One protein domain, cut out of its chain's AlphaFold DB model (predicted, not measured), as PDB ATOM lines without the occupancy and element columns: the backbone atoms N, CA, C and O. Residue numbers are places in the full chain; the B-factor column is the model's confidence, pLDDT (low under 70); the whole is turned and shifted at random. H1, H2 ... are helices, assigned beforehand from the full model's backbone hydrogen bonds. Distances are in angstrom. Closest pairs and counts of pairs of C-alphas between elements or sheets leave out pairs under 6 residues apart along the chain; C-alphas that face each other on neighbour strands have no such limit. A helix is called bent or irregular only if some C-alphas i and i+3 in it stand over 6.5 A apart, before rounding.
ATOM      1  N   ILE A 171      45.269 -13.083 -32.739       75.81
ATOM      2  CA  ILE A 171      44.726 -14.111 -33.626       75.81
ATOM      3  C   ILE A 171      45.118 -13.784 -35.065       75.81
ATOM      4  O   ILE A 171      44.888 -12.671 -35.539       75.81
ATOM      5  N   ASN A 172      45.692 -14.770 -35.752       73.88
ATOM      6  CA  ASN A 172      45.919 -14.706 -37.190       73.88
ATOM      7  C   ASN A 172      44.676 -15.238 -37.915       73.88
ATOM      8  O   ASN A 172      44.073 -16.220 -37.474       73.88
ATOM      9  N   ILE A 173      44.301 -14.607 -39.029       65.25
ATOM     10  CA  ILE A 173      43.063 -14.909 -39.777       65.25
ATOM     11  C   ILE A 173      43.017 -16.365 -40.275       65.25
ATOM     12  O   ILE A 173      41.948 -16.974 -40.309       65.25
ATOM     13  N   GLU A 174      44.172 -16.967 -40.554       64.31
ATOM     14  CA  GLU A 174      44.303 -18.376 -40.964       64.31
ATOM     15  C   GLU A 174      43.805 -19.376 -39.903       64.31
ATOM     16  O   GLU A 174      43.581 -20.547 -40.197       64.31
ATOM     17  N   SER A 175      43.579 -18.926 -38.663       58.16
ATOM     18  CA  SER A 175      43.173 -19.772 -37.537       58.16
ATOM     19  C   SER A 175      41.688 -20.190 -37.555       58.16
ATOM     20  O   SER A 175      41.227 -20.871 -36.633       58.16
ATOM     21  N   GLY A 176      40.929 -19.810 -38.589       61.44
ATOM     22  CA  GLY A 176      39.593 -20.330 -38.878       61.44
ATOM     23  C   GLY A 176      38.500 -19.941 -37.869       61.44
ATOM     24  O   GLY A 176      38.311 -18.777 -37.526       61.44
ATOM     25  N   ASN A 177      37.738 -20.945 -37.419       61.00
ATOM     26  CA  ASN A 177      36.426 -20.848 -36.752       61.00
ATOM     27  C   ASN A 177      36.380 -20.187 -35.359       61.00
ATOM     28  O   ASN A 177      35.301 -20.077 -34.777       61.00
ATOM     29  N   ILE A 178      37.526 -19.814 -34.792       64.94
ATOM     30  CA  ILE A 178      37.648 -19.434 -33.373       64.94
ATOM     31  C   ILE A 178      37.708 -17.909 -33.195       64.94
ATOM     32  O   ILE A 178      37.360 -17.401 -32.130       64.94
ATOM     33  N   ALA A 179      38.128 -17.177 -34.229       68.12
ATOM     34  CA  ALA A 179      38.309 -15.732 -34.171       68.12
ATOM     35  C   ALA A 179      36.955 -15.008 -34.129       68.12
ATOM     36  O   ALA A 179      36.181 -15.097 -35.088       68.12
ATOM     37  N   ARG A 180      36.664 -14.283 -33.040       73.19
ATOM     38  CA  ARG A 180      35.482 -13.415 -32.941       73.19
ATOM     39  C   ARG A 180      35.819 -12.035 -33.476       73.19
ATOM     40  O   ARG A 180      36.737 -11.392 -32.977       73.19
ATOM     41  N   VAL A 181      35.046 -11.585 -34.458       74.06
ATOM     42  CA  VAL A 181      35.366 -10.386 -35.247       74.06
ATOM     43  C   VAL A 181      35.478  -9.155 -34.357       74.06
ATOM     44  O   VAL A 181      36.485  -8.466 -34.377       74.06
ATOM     45  N   TRP A 182      34.495  -8.914 -33.496       76.62
ATOM     46  CA  TRP A 182      34.441  -7.669 -32.728       76.62
ATOM     47  C   TRP A 182      35.344  -7.630 -31.500       76.62
ATOM     48  O   TRP A 182      35.835  -6.568 -31.118       76.62
ATOM     49  N   SER A 183      35.524  -8.778 -30.849       74.56
ATOM     50  CA  SER A 183      36.121  -8.853 -29.512       74.56
ATOM     51  C   SER A 183      37.587  -9.261 -29.507       74.56
ATOM     52  O   SER A 183      38.273  -8.974 -28.527       74.56
ATOM     53  N   ASP A 184      38.059  -9.945 -30.549       74.12
ATOM     54  CA  ASP A 184      39.428 -10.440 -30.585       74.12
ATOM     55  C   ASP A 184      40.343  -9.509 -31.394       74.12
ATOM     56  O   ASP A 184      39.943  -9.000 -32.442       74.12
ATOM     57  N   PRO A 185      41.591  -9.294 -30.945       73.31
ATOM     58  CA  PRO A 185      42.587  -8.562 -31.715       73.31
ATOM     59  C   PRO A 185      43.091  -9.422 -32.884       73.31
ATOM     60  O   PRO A 185      43.845 -10.390 -32.704       73.31
ATOM     61  N   ILE A 186      42.658  -9.066 -34.093       73.56
ATOM     62  CA  ILE A 186      42.995  -9.751 -35.347       73.56
ATOM     63  C   ILE A 186      44.215  -9.073 -35.982       73.56
ATOM     64  O   ILE A 186      44.287  -7.847 -36.048       73.56
ATOM     65  N   ASN A 187      45.197  -9.859 -36.435       69.88
ATOM     66  CA  ASN A 187      46.426  -9.376 -37.089       69.88
ATOM     67  C   ASN A 187      47.203  -8.310 -36.288       69.88
ATOM     68  O   ASN A 187      47.914  -7.478 -36.845       69.88
ATOM     69  N   GLY A 188      47.089  -8.332 -34.955       68.44
ATOM     70  CA  GLY A 188      47.778  -7.387 -34.075       68.44
ATOM     71  C   GLY A 188      47.139  -5.999 -33.981       68.44
ATOM     72  O   GLY A 188      47.713  -5.139 -33.315       68.44
ATOM     73  N   LEU A 189      45.966  -5.803 -34.585       76.00
ATOM     74  CA  LEU A 189      45.140  -4.614 -34.413       76.00
ATOM     75  C   LEU A 189      44.321  -4.704 -33.115       76.00
ATOM     76  O   LEU A 189      44.088  -5.792 -32.585       76.00
ATOM     77  N   LEU A 190      43.889  -3.551 -32.596       75.12
ATOM     78  CA  LEU A 190      42.941  -3.490 -31.476       75.12
ATOM     79  C   LEU A 190      41.617  -4.177 -31.863       75.12
ATOM     80  O   LEU A 190      41.293  -4.202 -33.053       75.12
ATOM     81  N   PRO A 191      40.836  -4.708 -30.906       80.75
ATOM     82  CA  PRO A 191      39.517  -5.266 -31.196       80.75
ATOM     83  C   PRO A 191      38.655  -4.296 -32.013       80.75
ATOM     84  O   PRO A 191      38.630  -3.095 -31.736       80.75
ATOM     85  N   PHE A 192      37.927  -4.801 -33.012       80.69
ATOM     86  CA  PHE A 192      37.136  -3.953 -33.913       80.69
ATOM     87  C   PHE A 192      36.075  -3.123 -33.181       80.69
ATOM     88  O   PHE A 192      35.801  -2.003 -33.601       80.69
ATOM     89  N   LYS A 193      35.540  -3.616 -32.055       80.94
ATOM     90  CA  LYS A 193      34.602  -2.854 -31.212       80.94
ATOM     91  C   LYS A 193      35.211  -1.559 -30.655       80.94
ATOM     92  O   LYS A 193      34.499  -0.581 -30.474       80.94
ATOM     93  N   ASP A 194      36.519  -1.563 -30.382       82.69
ATOM     94  CA  ASP A 194      37.217  -0.424 -29.781       82.69
ATOM     95  C   ASP A 194      37.618   0.590 -30.865       82.69
ATOM     96  O   ASP A 194      37.728   1.781 -30.590       82.69
ATOM     97  N   GLN A 195      37.818   0.126 -32.104       83.56
ATOM     98  CA  GLN A 195      38.113   0.982 -33.257       83.56
ATOM     99  C   GLN A 195      36.851   1.602 -33.870       83.56
ATOM    100  O   GLN A 195      36.868   2.765 -34.261       83.56
ATOM    101  N   TYR A 196      35.762   0.832 -33.948       83.94
ATOM    102  CA  TYR A 196      34.512   1.222 -34.604       83.94
ATOM    103  C   TYR A 196      33.300   0.976 -33.690       83.94
ATOM    104  O   TYR A 196      32.466   0.117 -33.988       83.94
ATOM    105  N   PRO A 197      33.163   1.733 -32.587       84.69
ATOM    106  CA  PRO A 197      32.059   1.552 -31.643       84.69
ATOM    107  C   PRO A 197      30.688   1.760 -32.303       84.69
ATOM    108  O   PRO A 197      29.768   0.992 -32.057       84.69
ATOM    109  N   GLN A 198      30.579   2.713 -33.235       84.25
ATOM    110  CA  GLN A 198      29.331   2.980 -33.960       84.25
ATOM    111  C   GLN A 198      28.874   1.791 -34.819       84.25
ATOM    112  O   GLN A 198      27.685   1.496 -34.864       84.25
ATOM    113  N   LEU A 199      29.809   1.087 -35.475       80.75
ATOM    114  CA  LEU A 199      29.487  -0.107 -36.265       80.75
ATOM    115  C   LEU A 199      29.128  -1.301 -35.372       80.75
ATOM    116  O   LEU A 199      28.328  -2.147 -35.765       80.75
ATOM    117  N   PHE A 200      29.717  -1.375 -34.178       80.56
ATOM    118  CA  PHE A 200      29.381  -2.399 -33.198       80.56
ATOM    119  C   PHE A 200      27.952  -2.223 -32.661       80.56
ATOM    120  O   PHE A 200      27.230  -3.210 -32.549       80.56
ATOM    121  N   ASP A 201      27.524  -0.984 -32.400       80.56
ATOM    122  CA  ASP A 201      26.191  -0.679 -31.858       80.56
ATOM    123  C   ASP A 201      25.047  -1.039 -32.817       80.56
ATOM    124  O   ASP A 201      23.965  -1.434 -32.382       80.56
ATOM    125  N   ILE A 202      25.288  -0.938 -34.126       83.00
ATOM    126  CA  ILE A 202      24.318  -1.312 -35.164       83.00
ATOM    127  C   ILE A 202      24.430  -2.785 -35.587       83.00
ATOM    128  O   ILE A 202      23.683  -3.228 -36.456       83.00
ATOM    129  N   CYS A 203      25.359  -3.561 -35.019       79.81
ATOM    130  CA  CYS A 203      25.553  -4.963 -35.385       79.81
ATOM    131  C   CYS A 203      24.516  -5.866 -34.705       79.81
ATOM    132  O   CYS A 203      24.421  -5.922 -33.479       79.81
ATOM    133  N   ASN A 204      23.796  -6.663 -35.497       77.56
ATOM    134  CA  ASN A 204      22.805  -7.609 -34.977       77.56
ATOM    135  C   ASN A 204      23.452  -8.829 -34.291       77.56
ATOM    136  O   ASN A 204      22.815  -9.493 -33.472       77.56
ATOM    137  N   ILE A 205      24.719  -9.142 -34.611       74.56
ATOM    138  CA  ILE A 205      25.428 -10.335 -34.119       74.56
ATOM    139  C   ILE A 205      26.836  -9.969 -33.598       74.56
ATOM    140  O   ILE A 205      27.847 -10.356 -34.186       74.56
ATOM    141  N   PRO A 206      26.956  -9.282 -32.449       72.31
ATOM    142  CA  PRO A 206      28.249  -8.816 -31.926       72.31
ATOM    143  C   PRO A 206      29.205  -9.951 -31.502       72.31
ATOM    144  O   PRO A 206      30.413  -9.748 -31.370       72.31
ATOM    145  N   GLY A 207      28.683 -11.164 -31.283       70.94
ATOM    146  CA  GLY A 207      29.456 -12.357 -30.913       70.94
ATOM    147  C   GLY A 207      29.925 -13.224 -32.088       70.94
ATOM    148  O   GLY A 207      30.427 -14.321 -31.850       70.94
ATOM    149  N   CYS A 208      29.740 -12.782 -33.334       72.81
ATOM    150  CA  CYS A 208      30.002 -13.594 -34.519       72.81
ATOM    151  C   CYS A 208      31.484 -13.980 -34.688       72.81
ATOM    152  O   CYS A 208      32.403 -13.186 -34.444       72.81
ATOM    153  N   THR A 209      31.722 -15.193 -35.184       75.81
ATOM    154  CA  THR A 209      33.050 -15.621 -35.649       75.81
ATOM    155  C   THR A 209      33.270 -15.259 -37.116       75.81
ATOM    156  O   THR A 209      32.311 -15.096 -37.865       75.81
ATOM    157  N   ILE A 210      34.531 -15.178 -37.557       73.62
ATOM    158  CA  ILE A 210      34.881 -14.858 -38.956       73.62
ATOM    159  C   ILE A 210      34.118 -15.753 -39.952       73.62
ATOM    160  O   ILE A 210      33.566 -15.256 -40.928       73.62
ATOM    161  N   LYS A 211      34.005 -17.061 -39.683       70.62
ATOM    162  CA  LYS A 211      33.251 -17.979 -40.555       70.62
ATOM    163  C   LYS A 211      31.758 -17.648 -40.617       70.62
ATOM    164  O   LYS A 211      31.157 -17.796 -41.672       70.62
ATOM    165  N   GLN A 212      31.161 -17.229 -39.501       72.06
ATOM    166  CA  GLN A 212      29.751 -16.839 -39.469       72.06
ATOM    167  C   GLN A 212      29.521 -15.556 -40.263       72.06
ATOM    168  O   GLN A 212      28.539 -15.484 -40.985       72.06
ATOM    169  N   VAL A 213      30.445 -14.591 -40.208       71.50
ATOM    170  CA  VAL A 213      30.352 -13.367 -41.021       71.50
ATOM    171  C   VAL A 213      30.372 -13.685 -42.514       71.50
ATOM    172  O   VAL A 213      29.535 -13.177 -43.247       71.50
ATOM    173  N   PHE A 214      31.257 -14.580 -42.963       69.06
ATOM    174  CA  PHE A 214      31.290 -15.004 -44.370       69.06
ATOM    175  C   PHE A 214      30.065 -15.818 -44.815       69.06
ATOM    176  O   PHE A 214      29.861 -15.986 -46.012       69.06
ATOM    177  N   ALA A 215      29.272 -16.346 -43.878       67.50
ATOM    178  CA  ALA A 215      28.080 -17.139 -44.172       67.50
ATOM    179  C   ALA A 215      26.773 -16.326 -44.130       67.50
ATOM    180  O   ALA A 215      25.731 -16.848 -44.520       67.50
ATOM    181  N   VAL A 216      26.804 -15.087 -43.630       67.56
ATOM    182  CA  VAL A 216      25.620 -14.231 -43.477       67.56
ATOM    183  C   VAL A 216      25.505 -13.293 -44.679       67.56
ATOM    184  O   VAL A 216      26.474 -12.637 -45.053       67.56
ATOM    185  N   GLU A 217      24.312 -13.205 -45.276       61.56
ATOM    186  CA  GLU A 217      24.020 -12.219 -46.321       61.56
ATOM    187  C   GLU A 217      24.176 -10.798 -45.762       61.56
ATOM    188  O   GLU A 217      23.617 -10.455 -44.713       61.56
ATOM    189  N   THR A 218      24.934  -9.966 -46.481       59.81
ATOM    190  CA  THR A 218      25.392  -8.629 -46.060       59.81
ATOM    191  C   THR A 218      24.266  -7.693 -45.610       59.81
ATOM    192  O   THR A 218      24.513  -6.812 -44.790       59.81
ATOM    193  N   GLY A 219      23.032  -7.909 -46.075       58.84
ATOM    194  CA  GLY A 219      21.853  -7.111 -45.723       58.84
ATOM    195  C   GLY A 219      21.237  -7.380 -44.343       58.84
ATOM    196  O   GLY A 219      20.378  -6.618 -43.923       58.84
ATOM    197  N   SER A 220      21.650  -8.433 -43.625       63.34
ATOM    198  CA  SER A 220      21.083  -8.798 -42.306       63.34
ATOM    199  C   SER A 220      22.028  -8.545 -41.121       63.34
ATOM    200  O   SER A 220      21.645  -8.681 -39.954       63.34
ATOM    201  N   PHE A 221      23.280  -8.183 -41.410       63.31
ATOM    202  CA  PHE A 221      24.349  -8.119 -40.413       63.31
ATOM    203  C   PHE A 221      24.324  -6.832 -39.574       63.31
ATOM    204  O   PHE A 221      24.696  -6.844 -38.395       63.31
ATOM    205  N   PHE A 222      23.845  -5.742 -40.171       66.75
ATOM    206  CA  PHE A 222      23.682  -4.439 -39.538       66.75
ATOM    207  C   PHE A 222      22.212  -4.010 -39.595       66.75
ATOM    208  O   PHE A 222      21.478  -4.438 -40.486       66.75
ATOM    209  N   ARG A 223      21.786  -3.243 -38.594       60.12
ATOM    210  CA  ARG A 223      20.427  -2.720 -38.448       60.12
ATOM    211  C   ARG A 223      20.163  -1.512 -39.340       60.12
ATOM    212  O   ARG A 223      21.108  -0.722 -39.546       60.12
TER     213      ARG A 223
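This is residues 171 to 223 of the 223 residues of an uncharacterized protein of Aegilops tauschii subsp. strangulata (UniProt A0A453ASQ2). There is little regular structure: short helices H1 and H4 meet on one side, H2 and H3 on the opposite side, and loops run between the two pairs. The printed part has 53 residues and four named helices, H1 to H4 in order, with no named strand; the class is all helix, with 21 residues in named elements. It is compact, with a radius of gyration of the C-alphas of 10.8 A, and spans 28 by 23 by 13 A.

H1, residues 173 to 178, 9.5 A, begins at C-alpha 173 (43.063, -14.909, -39.777); it is irregular, with C-alphas 174 and 177 9.3 A apart. H2 is residues 192 to 195, 5.1 A, and H3 residues 197 to 201, 6.3 A. H4, residues 210 to 215, 8.9 A, ends at C-alpha 215 (28.080, -17.139, -44.172).

H1 and H4 touch, about perpendicular at 78 degrees; their closest C-alphas, of Asn 177 and Lys 211, are 5.7 A apart. H2 and H3 only just touch, only at the corner, with 3 pairs of C-alphas within 8 A, the closest those of Lys 193 and Phe 200 at 5.6 A. H1 and H3 are apart, as are H2 and H4. Every O i to N i+4 pair is within hydrogen-bond range in H3 and H4; H1 has 0 of 2, and 1 of 3 O i to N i+3 pairs; H2 is too short for an O i to N i+4 pair.

The farthest C-alphas, of Glu 174 and Arg 223, are 28.7 A apart. The printed part has no cut; the link from H1 to H2 is long. The pLDDT is under 70 at residues 173 to 179, 187 to 188 and 214 to 223.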